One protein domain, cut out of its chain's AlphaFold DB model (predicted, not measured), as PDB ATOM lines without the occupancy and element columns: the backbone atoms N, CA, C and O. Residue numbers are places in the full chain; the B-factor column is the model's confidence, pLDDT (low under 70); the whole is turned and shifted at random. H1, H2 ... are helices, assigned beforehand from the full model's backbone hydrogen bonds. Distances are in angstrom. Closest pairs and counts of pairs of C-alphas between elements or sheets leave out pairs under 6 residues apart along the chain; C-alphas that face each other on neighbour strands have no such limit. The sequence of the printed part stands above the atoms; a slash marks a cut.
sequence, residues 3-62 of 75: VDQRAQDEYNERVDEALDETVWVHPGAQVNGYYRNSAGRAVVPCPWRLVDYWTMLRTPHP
ATOM      1  N   VAL A   3      15.965 -57.858 -45.519       94.94
ATOM      2  CA  VAL A   3      16.152 -57.124 -46.777       94.94
ATOM      3  C   VAL A   3      17.591 -57.284 -47.259       94.94
ATOM      4  O   VAL A   3      18.524 -57.345 -46.459       94.94
ATOM      5  N   ASP A   4      17.780 -57.392 -48.569       96.12
ATOM      6  CA  ASP A   4      19.110 -57.332 -49.160       96.12
ATOM      7  C   ASP A   4      19.695 -55.916 -49.025       96.12
ATOM      8  O   ASP A   4      18.999 -54.917 -49.222       96.12
ATOM      9  N   GLN A   5      20.987 -55.819 -48.700       97.00
ATOM     10  CA  GLN A   5      21.640 -54.527 -48.476       97.00
ATOM     11  C   GLN A   5      21.560 -53.621 -49.714       97.00
ATOM     12  O   GLN A   5      21.295 -52.430 -49.567       97.00
ATOM     13  N   ARG A   6      21.705 -54.175 -50.927       97.62
ATOM     14  CA  ARG A   6      21.597 -53.407 -52.176       97.62
ATOM     15  C   ARG A   6      20.214 -52.778 -52.307       97.62
ATOM     16  O   ARG A   6      20.114 -51.606 -52.642       97.62
ATOM     17  N   ALA A   7      19.157 -53.535 -52.015       96.94
ATOM     18  CA  ALA A   7      17.788 -53.034 -52.102       96.94
ATOM     19  C   ALA A   7      17.521 -51.915 -51.083       96.94
ATOM     20  O   ALA A   7      16.829 -50.941 -51.384       96.94
ATOM     21  N   GLN A   8      18.099 -52.025 -49.882       97.12
ATOM     22  CA  GLN A   8      18.036 -50.960 -48.883       97.12
ATOM     23  C   GLN A   8      18.771 -49.694 -49.352       97.12
ATOM     24  O   GLN A   8      18.254 -48.589 -49.178       97.12
ATOM     25  N   ASP A   9      19.957 -49.846 -49.936       98.06
ATOM     26  CA  ASP A   9      20.773 -48.724 -50.404       98.06
ATOM     27  C   ASP A   9      20.100 -48.008 -51.586       98.06
ATOM     28  O   ASP A   9      19.904 -46.797 -51.523       98.06
ATOM     29  N   GLU A  10      19.614 -48.754 -52.584       97.25
ATOM     30  CA  GLU A  10      18.846 -48.217 -53.721       97.25
ATOM     31  C   GLU A  10      17.585 -47.465 -53.263       97.25
ATOM     32  O   GLU A  10      17.219 -46.424 -53.816       97.25
ATOM     33  N   TYR A  11      16.897 -47.969 -52.234       96.12
ATOM     34  CA  TYR A  11      15.747 -47.277 -51.664       96.12
ATOM     35  C   TYR A  11      16.148 -45.950 -51.006       96.12
ATOM     36  O   TYR A  11      15.483 -44.935 -51.223       96.12
ATOM     37  N   ASN A  12      17.228 -45.944 -50.220       96.62
ATOM     38  CA  ASN A  12      17.716 -44.742 -49.545       96.62
ATOM     39  C   ASN A  12      18.208 -43.683 -50.540       96.62
ATOM     40  O   ASN A  12      17.896 -42.511 -50.356       96.62
ATOM     41  N   GLU A  13      18.892 -44.079 -51.616       96.81
ATOM     42  CA  GLU A  13      19.293 -43.164 -52.694       96.81
ATOM     43  C   GLU A  13      18.074 -42.461 -53.301       96.81
ATOM     44  O   GLU A  13      18.031 -41.235 -53.386       96.81
ATOM     45  N   ARG A  14      17.016 -43.218 -53.613       96.81
ATOM     46  CA  ARG A  14      15.765 -42.655 -54.143       96.81
ATOM     47  C   ARG A  14      15.058 -41.740 -53.142       96.81
ATOM     48  O   ARG A  14      14.438 -40.758 -53.553       96.81
ATOM     49  N   VAL A  15      15.095 -42.064 -51.845       96.06
ATOM     50  CA  VAL A  15      14.565 -41.188 -50.785       96.06
ATOM     51  C   VAL A  15      15.331 -39.873 -50.764       96.06
ATOM     52  O   VAL A  15      14.707 -38.818 -50.697       96.06
ATOM     53  N   ASP A  16      16.656 -39.933 -50.820       93.38
ATOM     54  CA  ASP A  16      17.515 -38.758 -50.754       93.38
ATOM     55  C   ASP A  16      17.269 -37.840 -51.961       93.38
ATOM     56  O   ASP A  16      16.964 -36.663 -51.768       93.38
ATOM     57  N   GLU A  17      17.255 -38.399 -53.175       94.50
ATOM     58  CA  GLU A  17      16.930 -37.677 -54.414       94.50
ATOM     59  C   GLU A  17      15.557 -36.997 -54.346       94.50
ATOM     60  O   GLU A  17      15.416 -35.812 -54.644       94.50
ATOM     61  N   ALA A  18      14.528 -37.732 -53.920       94.81
ATOM     62  CA  ALA A  18      13.178 -37.191 -53.853       94.81
ATOM     63  C   ALA A  18      13.018 -36.147 -52.741       94.81
ATOM     64  O   ALA A  18      12.257 -35.193 -52.903       94.81
ATOM     65  N   LEU A  19      13.701 -36.313 -51.605       91.75
ATOM     66  CA  LEU A  19      13.642 -35.363 -50.498       91.75
ATOM     67  C   LEU A  19      14.324 -34.040 -50.864       91.75
ATOM     68  O   LEU A  19      13.818 -32.988 -50.461       91.75
ATOM     69  N   ASP A  20      15.398 -34.094 -51.657       89.75
ATOM     70  CA  ASP A  20      16.139 -32.930 -52.154       89.75
ATOM     71  C   ASP A  20      15.294 -32.012 -53.062       89.75
ATOM     72  O   ASP A  20      15.553 -30.811 -53.163       89.75
ATOM     73  N   GLU A  21      14.218 -32.530 -53.658       90.31
ATOM     74  CA  GLU A  21      13.274 -31.748 -54.470       90.31
ATOM     75  C   GLU A  21      12.148 -31.083 -53.652       90.31
ATOM     76  O   GLU A  21      11.268 -30.414 -54.202       90.31
ATOM     77  N   THR A  22      12.136 -31.247 -52.325       88.88
ATOM     78  CA  THR A  22      11.042 -30.761 -51.472       88.88
ATOM     79  C   THR A  22      11.368 -29.465 -50.730       88.88
ATOM     80  O   THR A  22      12.516 -29.094 -50.498       88.88
ATOM     81  N   VAL A  23      10.330 -28.791 -50.224       85.75
ATOM     82  CA  VAL A  23      10.492 -27.630 -49.328       85.75
ATOM     83  C   VAL A  23      11.252 -27.972 -48.033       85.75
ATOM     84  O   VAL A  23      11.784 -27.079 -47.373       85.75
ATOM     85  N   TRP A  24      11.343 -29.255 -47.665       81.31
ATOM     86  CA  TRP A  24      11.956 -29.703 -46.414       81.31
ATOM     87  C   TRP A  24      13.473 -29.509 -46.365       81.31
ATOM     88  O   TRP A  24      14.012 -29.392 -45.262       81.31
ATOM     89  N   VAL A  25      14.145 -29.415 -47.516       81.50
ATOM     90  CA  VAL A  25      15.592 -29.145 -47.636       81.50
ATOM     91  C   VAL A  25      15.924 -27.680 -47.937       81.50
ATOM     92  O   VAL A  25      17.097 -27.321 -48.012       81.50
ATOM     93  N   HIS A  26      14.925 -26.797 -48.059       76.31
ATOM     94  CA  HIS A  26      15.169 -25.395 -48.400       76.31
ATOM     95  C   HIS A  26      16.091 -24.710 -47.358       76.31
ATOM     96  O   HIS A  26      15.785 -24.734 -46.160       76.31
ATOM     97  N   PRO A  27      17.192 -24.046 -47.776       68.44
ATOM     98  CA  PRO A  27      18.222 -23.515 -46.870       68.44
ATOM     99  C   PRO A  27      17.780 -22.270 -46.079       68.44
ATOM    100  O   PRO A  27      18.499 -21.790 -45.208       68.44
ATOM    101  N   GLY A  28      16.601 -21.723 -46.393       59.78
ATOM    102  CA  GLY A  28      16.138 -20.421 -45.907       59.78
ATOM    103  C   GLY A  28      15.545 -20.379 -44.494       59.78
ATOM    104  O   GLY A  28      15.216 -19.292 -44.032       59.78
ATOM    105  N   ALA A  29      15.387 -21.508 -43.798       56.78
ATOM    106  CA  ALA A  29      14.844 -21.517 -42.439       56.78
ATOM    107  C   ALA A  29      15.548 -22.552 -41.552       56.78
ATOM    108  O   ALA A  29      15.673 -23.722 -41.913       56.78
ATOM    109  N   GLN A  30      15.966 -22.133 -40.353       64.31
ATOM    110  CA  GLN A  30      16.339 -23.040 -39.265       64.31
ATOM    111  C   GLN A  30      15.072 -23.718 -38.739       64.31
ATOM    112  O   GLN A  30      14.456 -23.283 -37.769       64.31
ATOM    113  N   VAL A  31      14.637 -24.761 -39.443       64.31
ATOM    114  CA  VAL A  31      13.473 -25.557 -39.059       64.31
ATOM    115  C   VAL A  31      13.924 -26.614 -38.056       64.31
ATOM    116  O   VAL A  31      14.496 -27.633 -38.431       64.31
ATOM    117  N   ASN A  32      13.656 -26.375 -36.773       68.31
ATOM    118  CA  ASN A  32      13.826 -27.377 -35.723       68.31
ATOM    119  C   ASN A  32      12.515 -28.158 -35.582       68.31
ATOM    120  O   ASN A  32      11.480 -27.581 -35.257       68.31
ATOM    121  N   GLY A  33      12.539 -29.464 -35.850       75.50
ATOM    122  CA  GLY A  33      11.349 -30.312 -35.798       75.50
ATOM    123  C   GLY A  33      11.697 -31.786 -35.633       75.50
ATOM    124  O   GLY A  33      12.849 -32.179 -35.787       75.50
ATOM    125  N   TYR A  34      10.681 -32.602 -35.339       84.50
ATOM    126  CA  TYR A  34      10.829 -34.039 -35.071       84.50
ATOM    127  C   TYR A  34      11.514 -34.817 -36.213       84.50
ATOM    128  O   TYR A  34      12.193 -35.805 -35.965       84.50
ATOM    129  N   TYR A  35      11.383 -34.340 -37.454       86.81
ATOM    130  CA  TYR A  35      11.952 -34.961 -38.655       86.81
ATOM    131  C   TYR A  35      13.317 -34.395 -39.056       86.81
ATOM    132  O   TYR A  35      13.681 -34.468 -40.226       86.81
ATOM    133  N   ARG A  36      14.069 -33.785 -38.135       87.50
ATOM    134  CA  ARG A  36      15.438 -33.330 -38.406       87.50
ATOM    135  C   ARG A  36      16.430 -34.011 -37.474       87.50
ATOM    136  O   ARG A  36      16.192 -34.118 -36.275       87.50
ATOM    137  N   ASN A  37      17.547 -34.468 -38.031       87.50
ATOM    138  CA  ASN A  37      18.640 -35.016 -37.232       87.50
ATOM    139  C   ASN A  37      19.504 -33.896 -36.617       87.50
ATOM    140  O   ASN A  37      19.301 -32.710 -36.882       87.50
ATOM    141  N   SER A  38      20.502 -34.268 -35.811       85.44
ATOM    142  CA  SER A  38      21.422 -33.322 -35.158       85.44
ATOM    143  C   SER A  38      22.266 -32.487 -36.130       85.44
ATOM    144  O   SER A  38      22.742 -31.422 -35.749       85.44
ATOM    145  N   ALA A  39      22.427 -32.935 -37.378       85.44
ATOM    146  CA  ALA A  39      23.080 -32.183 -38.450       85.44
ATOM    147  C   ALA A  39      22.111 -31.245 -39.199       85.44
ATOM    148  O   ALA A  39      22.498 -30.603 -40.171       85.44
ATOM    149  N   GLY A  40      20.846 -31.171 -38.775       81.75
ATOM    150  CA  GLY A  40      19.826 -30.342 -39.406       81.75
ATOM    151  C   GLY A  40      19.323 -30.889 -40.743       81.75
ATOM    152  O   GLY A  40      18.636 -30.161 -41.455       81.75
ATOM    153  N   ARG A  41      19.618 -32.145 -41.093       85.81
ATOM    154  CA  ARG A  41      19.089 -32.804 -42.295       85.81
ATOM    155  C   ARG A  41      17.668 -33.296 -42.031       85.81
ATOM    156  O   ARG A  41      17.414 -33.876 -40.974       85.81
ATOM    157  N   ALA A  42      16.758 -33.079 -42.982       87.38
ATOM    158  CA  ALA A  42      15.437 -33.693 -42.942       87.38
ATOM    159  C   ALA A  42      15.563 -35.224 -43.074       87.38
ATOM    160  O   ALA A  42      16.311 -35.715 -43.912       87.38
ATOM    161  N   VAL A  43      14.854 -35.975 -42.236       89.25
ATOM    162  CA  VAL A  43      14.841 -37.441 -42.237       89.25
ATOM    163  C   VAL A  43      13.391 -37.891 -42.318       89.25
ATOM    164  O   VAL A  43      12.659 -37.867 -41.328       89.25
ATOM    165  N   VAL A  44      12.974 -38.271 -43.523       90.44
ATOM    166  CA  VAL A  44      11.625 -38.759 -43.813       90.44
ATOM    167  C   VAL A  44      11.756 -40.025 -44.657       90.44
ATOM    168  O   VAL A  44      12.419 -39.979 -45.687       90.44
ATOM    169  N   PRO A  45      11.134 -41.149 -44.261       90.94
ATOM    170  CA  PRO A  45      11.295 -42.414 -44.975       90.94
ATOM    171  C   PRO A  45      10.512 -42.474 -46.293       90.94
ATOM    172  O   PRO A  45      10.756 -43.370 -47.091       90.94
ATOM    173  N   CYS A  46       9.553 -41.571 -46.518       94.38
ATOM    174  CA  CYS A  46       8.693 -41.551 -47.702       94.38
ATOM    175  C   CYS A  46       8.394 -40.106 -48.171       94.38
ATOM    176  O   CYS A  46       7.348 -39.546 -47.843       94.38
ATOM    177  N   PRO A  47       9.295 -39.475 -48.943       94.94
ATOM    178  CA  PRO A  47       9.106 -38.112 -49.460       94.94
ATOM    179  C   PRO A  47       8.105 -38.006 -50.631       94.94
ATOM    180  O   PRO A  47       7.824 -36.907 -51.102       94.94
ATOM    181  N   TRP A  48       7.552 -39.125 -51.108       95.88
ATOM    182  CA  TRP A  48       6.631 -39.163 -52.249       95.88
ATOM    183  C   TRP A  48       5.168 -38.920 -51.872       95.88
ATOM    184  O   TRP A  48       4.745 -39.054 -50.722       95.88
ATOM    185  N   ARG A  49       4.340 -38.654 -52.890       95.06
ATOM    186  CA  ARG A  49       2.879 -38.678 -52.738       95.06
ATOM    187  C   ARG A  49       2.441 -40.079 -52.310       95.06
ATOM    188  O   ARG A  49       2.927 -41.078 -52.838       95.06
ATOM    189  N   LEU A  50       1.456 -40.161 -51.416       95.81
ATOM    190  CA  LEU A  50       0.990 -41.441 -50.861       95.81
ATOM    191  C   LEU A  50       0.542 -42.451 -51.930       95.81
ATOM    192  O   LEU A  50       0.757 -43.645 -51.759       95.81
ATOM    193  N   VAL A  51      -0.045 -41.984 -53.037       97.12
ATOM    194  CA  VAL A  51      -0.452 -42.852 -54.156       97.12
ATOM    195  C   VAL A  51       0.744 -43.480 -54.876       97.12
ATOM    196  O   VAL A  51       0.690 -44.657 -55.228       97.12
ATOM    197  N   ASP A  52       1.840 -42.735 -55.037       96.50
ATOM    198  CA  ASP A  52       3.063 -43.238 -55.668       96.50
ATOM    199  C   ASP A  52       3.755 -44.233 -54.735       96.50
ATOM    200  O   ASP A  52       4.124 -45.327 -55.154       96.50
ATOM    201  N   TYR A  53       3.842 -43.894 -53.445       96.75
ATOM    202  CA  TYR A  53       4.421 -44.763 -52.424       96.75
ATOM    203  C   TYR A  53       3.660 -46.088 -52.290       96.75
ATOM    204  O   TYR A  53       4.256 -47.163 -52.280       96.75
ATOM    205  N   TRP A  54       2.326 -46.026 -52.257       95.50
ATOM    206  CA  TRP A  54       1.489 -47.222 -52.231       95.50
ATOM    207  C   TRP A  54       1.650 -48.068 -53.494       95.50
ATOM    208  O   TRP A  54       1.689 -49.291 -53.411       95.50
ATOM    209  N   THR A  55       1.763 -47.426 -54.659       96.75
ATOM    210  CA  THR A  55       1.973 -48.127 -55.929       96.75
ATOM    211  C   THR A  55       3.325 -48.838 -55.941       96.75
ATOM    212  O   THR A  55       3.389 -49.999 -56.338       96.75
ATOM    213  N   MET A  56       4.376 -48.179 -55.445       95.19
ATOM    214  CA  MET A  56       5.724 -48.740 -55.322       95.19
ATOM    215  C   MET A  56       5.767 -49.976 -54.415       95.19
ATOM    216  O   MET A  56       6.461 -50.931 -54.731       95.19
ATOM    217  N   LEU A  57       5.016 -49.979 -53.312       94.31
ATOM    218  CA  LEU A  57       5.049 -51.056 -52.313       94.31
ATOM    219  C   LEU A  57       3.888 -52.049 -52.429       94.31
ATOM    220  O   LEU A  57       3.605 -52.802 -51.496       94.31
ATOM    221  N   ARG A  58       3.174 -52.046 -53.559       96.06
ATOM    222  CA  ARG A  58       1.934 -52.817 -53.705       96.06
ATOM    223  C   ARG A  58       2.152 -54.334 -53.641       96.06
ATOM    224  O   ARG A  58       1.231 -55.066 -53.277       96.06
ATOM    225  N   THR A  59       3.344 -54.803 -53.988       96.19
ATOM    226  CA  THR A  59       3.743 -56.213 -53.921       96.19
ATOM    227  C   THR A  59       5.205 -56.313 -53.497       96.19
ATOM    228  O   THR A  59       5.994 -55.477 -53.928       96.19
ATOM    229  N   PRO A  60       5.589 -57.317 -52.687       93.12
ATOM    230  CA  PRO A  60       6.992 -57.529 -52.361       93.12
ATOM    231  C   PRO A  60       7.778 -57.938 -53.609       93.12
ATOM    232  O   PRO A  60       7.237 -58.621 -54.479       93.12
ATOM    233  N   HIS A  61       9.054 -57.568 -53.628       95.19
ATOM    234  CA  HIS A  61      10.066 -58.004 -54.586       95.19
ATOM    235  C   HIS A  61      10.876 -59.139 -53.945       95.19
ATOM    236  O   HIS A  61      11.725 -58.865 -53.096       95.19
ATOM    237  N   PRO A  62      10.590 -60.427 -54.226       95.56
ATOM    238  CA  PRO A  62      11.288 -61.538 -53.575       95.56
ATOM    239  C   PRO A  62      12.801 -61.537 -53.816       95.56
ATOM    240  O   PRO A  62      13.542 -62.051 -52.985       95.56
TER     241      PRO A  62
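AT A GLANCE: This is residues 3 to 62 of the 75 residues of an uncharacterized protein of Nocardia cerradoensis (UniProt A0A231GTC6). This is a domain with little regular structure: one longer helix, H1, and a wide loop, residues 21 to 49, which runs out beyond the helix's last residue and folds back to a short second helix, H2. H2 heads back roughly antiparallel to H1 without packing on it, and residues 49 to 60 stick out. The printed part has 60 residues with two named helices, H1 then H2, and no named strand; the class is all helix, with 23 residues in named elements. It is loose and elongated, with a radius of gyration of the C-alphas of 13.4 A and spans of 41 by 25 by 18 A.

IN THESE COORDINATES: H1, residues 5 to 20, is 22.6 A long from C-alpha 5 at (21.640, -54.527, -48.476) to C-alpha 20. H2, residues 50 to 56, ends with C-alpha 56 at (5.724, -48.740, -55.322).

HOW THE PARTS SIT: H1 and H2 are apart, with no C-alpha of the one within 8 A of the other. In both, every O i to N i+4 pair is within hydrogen-bond range.

THE WHOLE: The C-alphas of Gly 28 and Pro 62, the two farthest apart, are 42.1 A apart. The printed part has no cut; the 29-residue link is long. Residues 27 to 32 have pLDDT under 70.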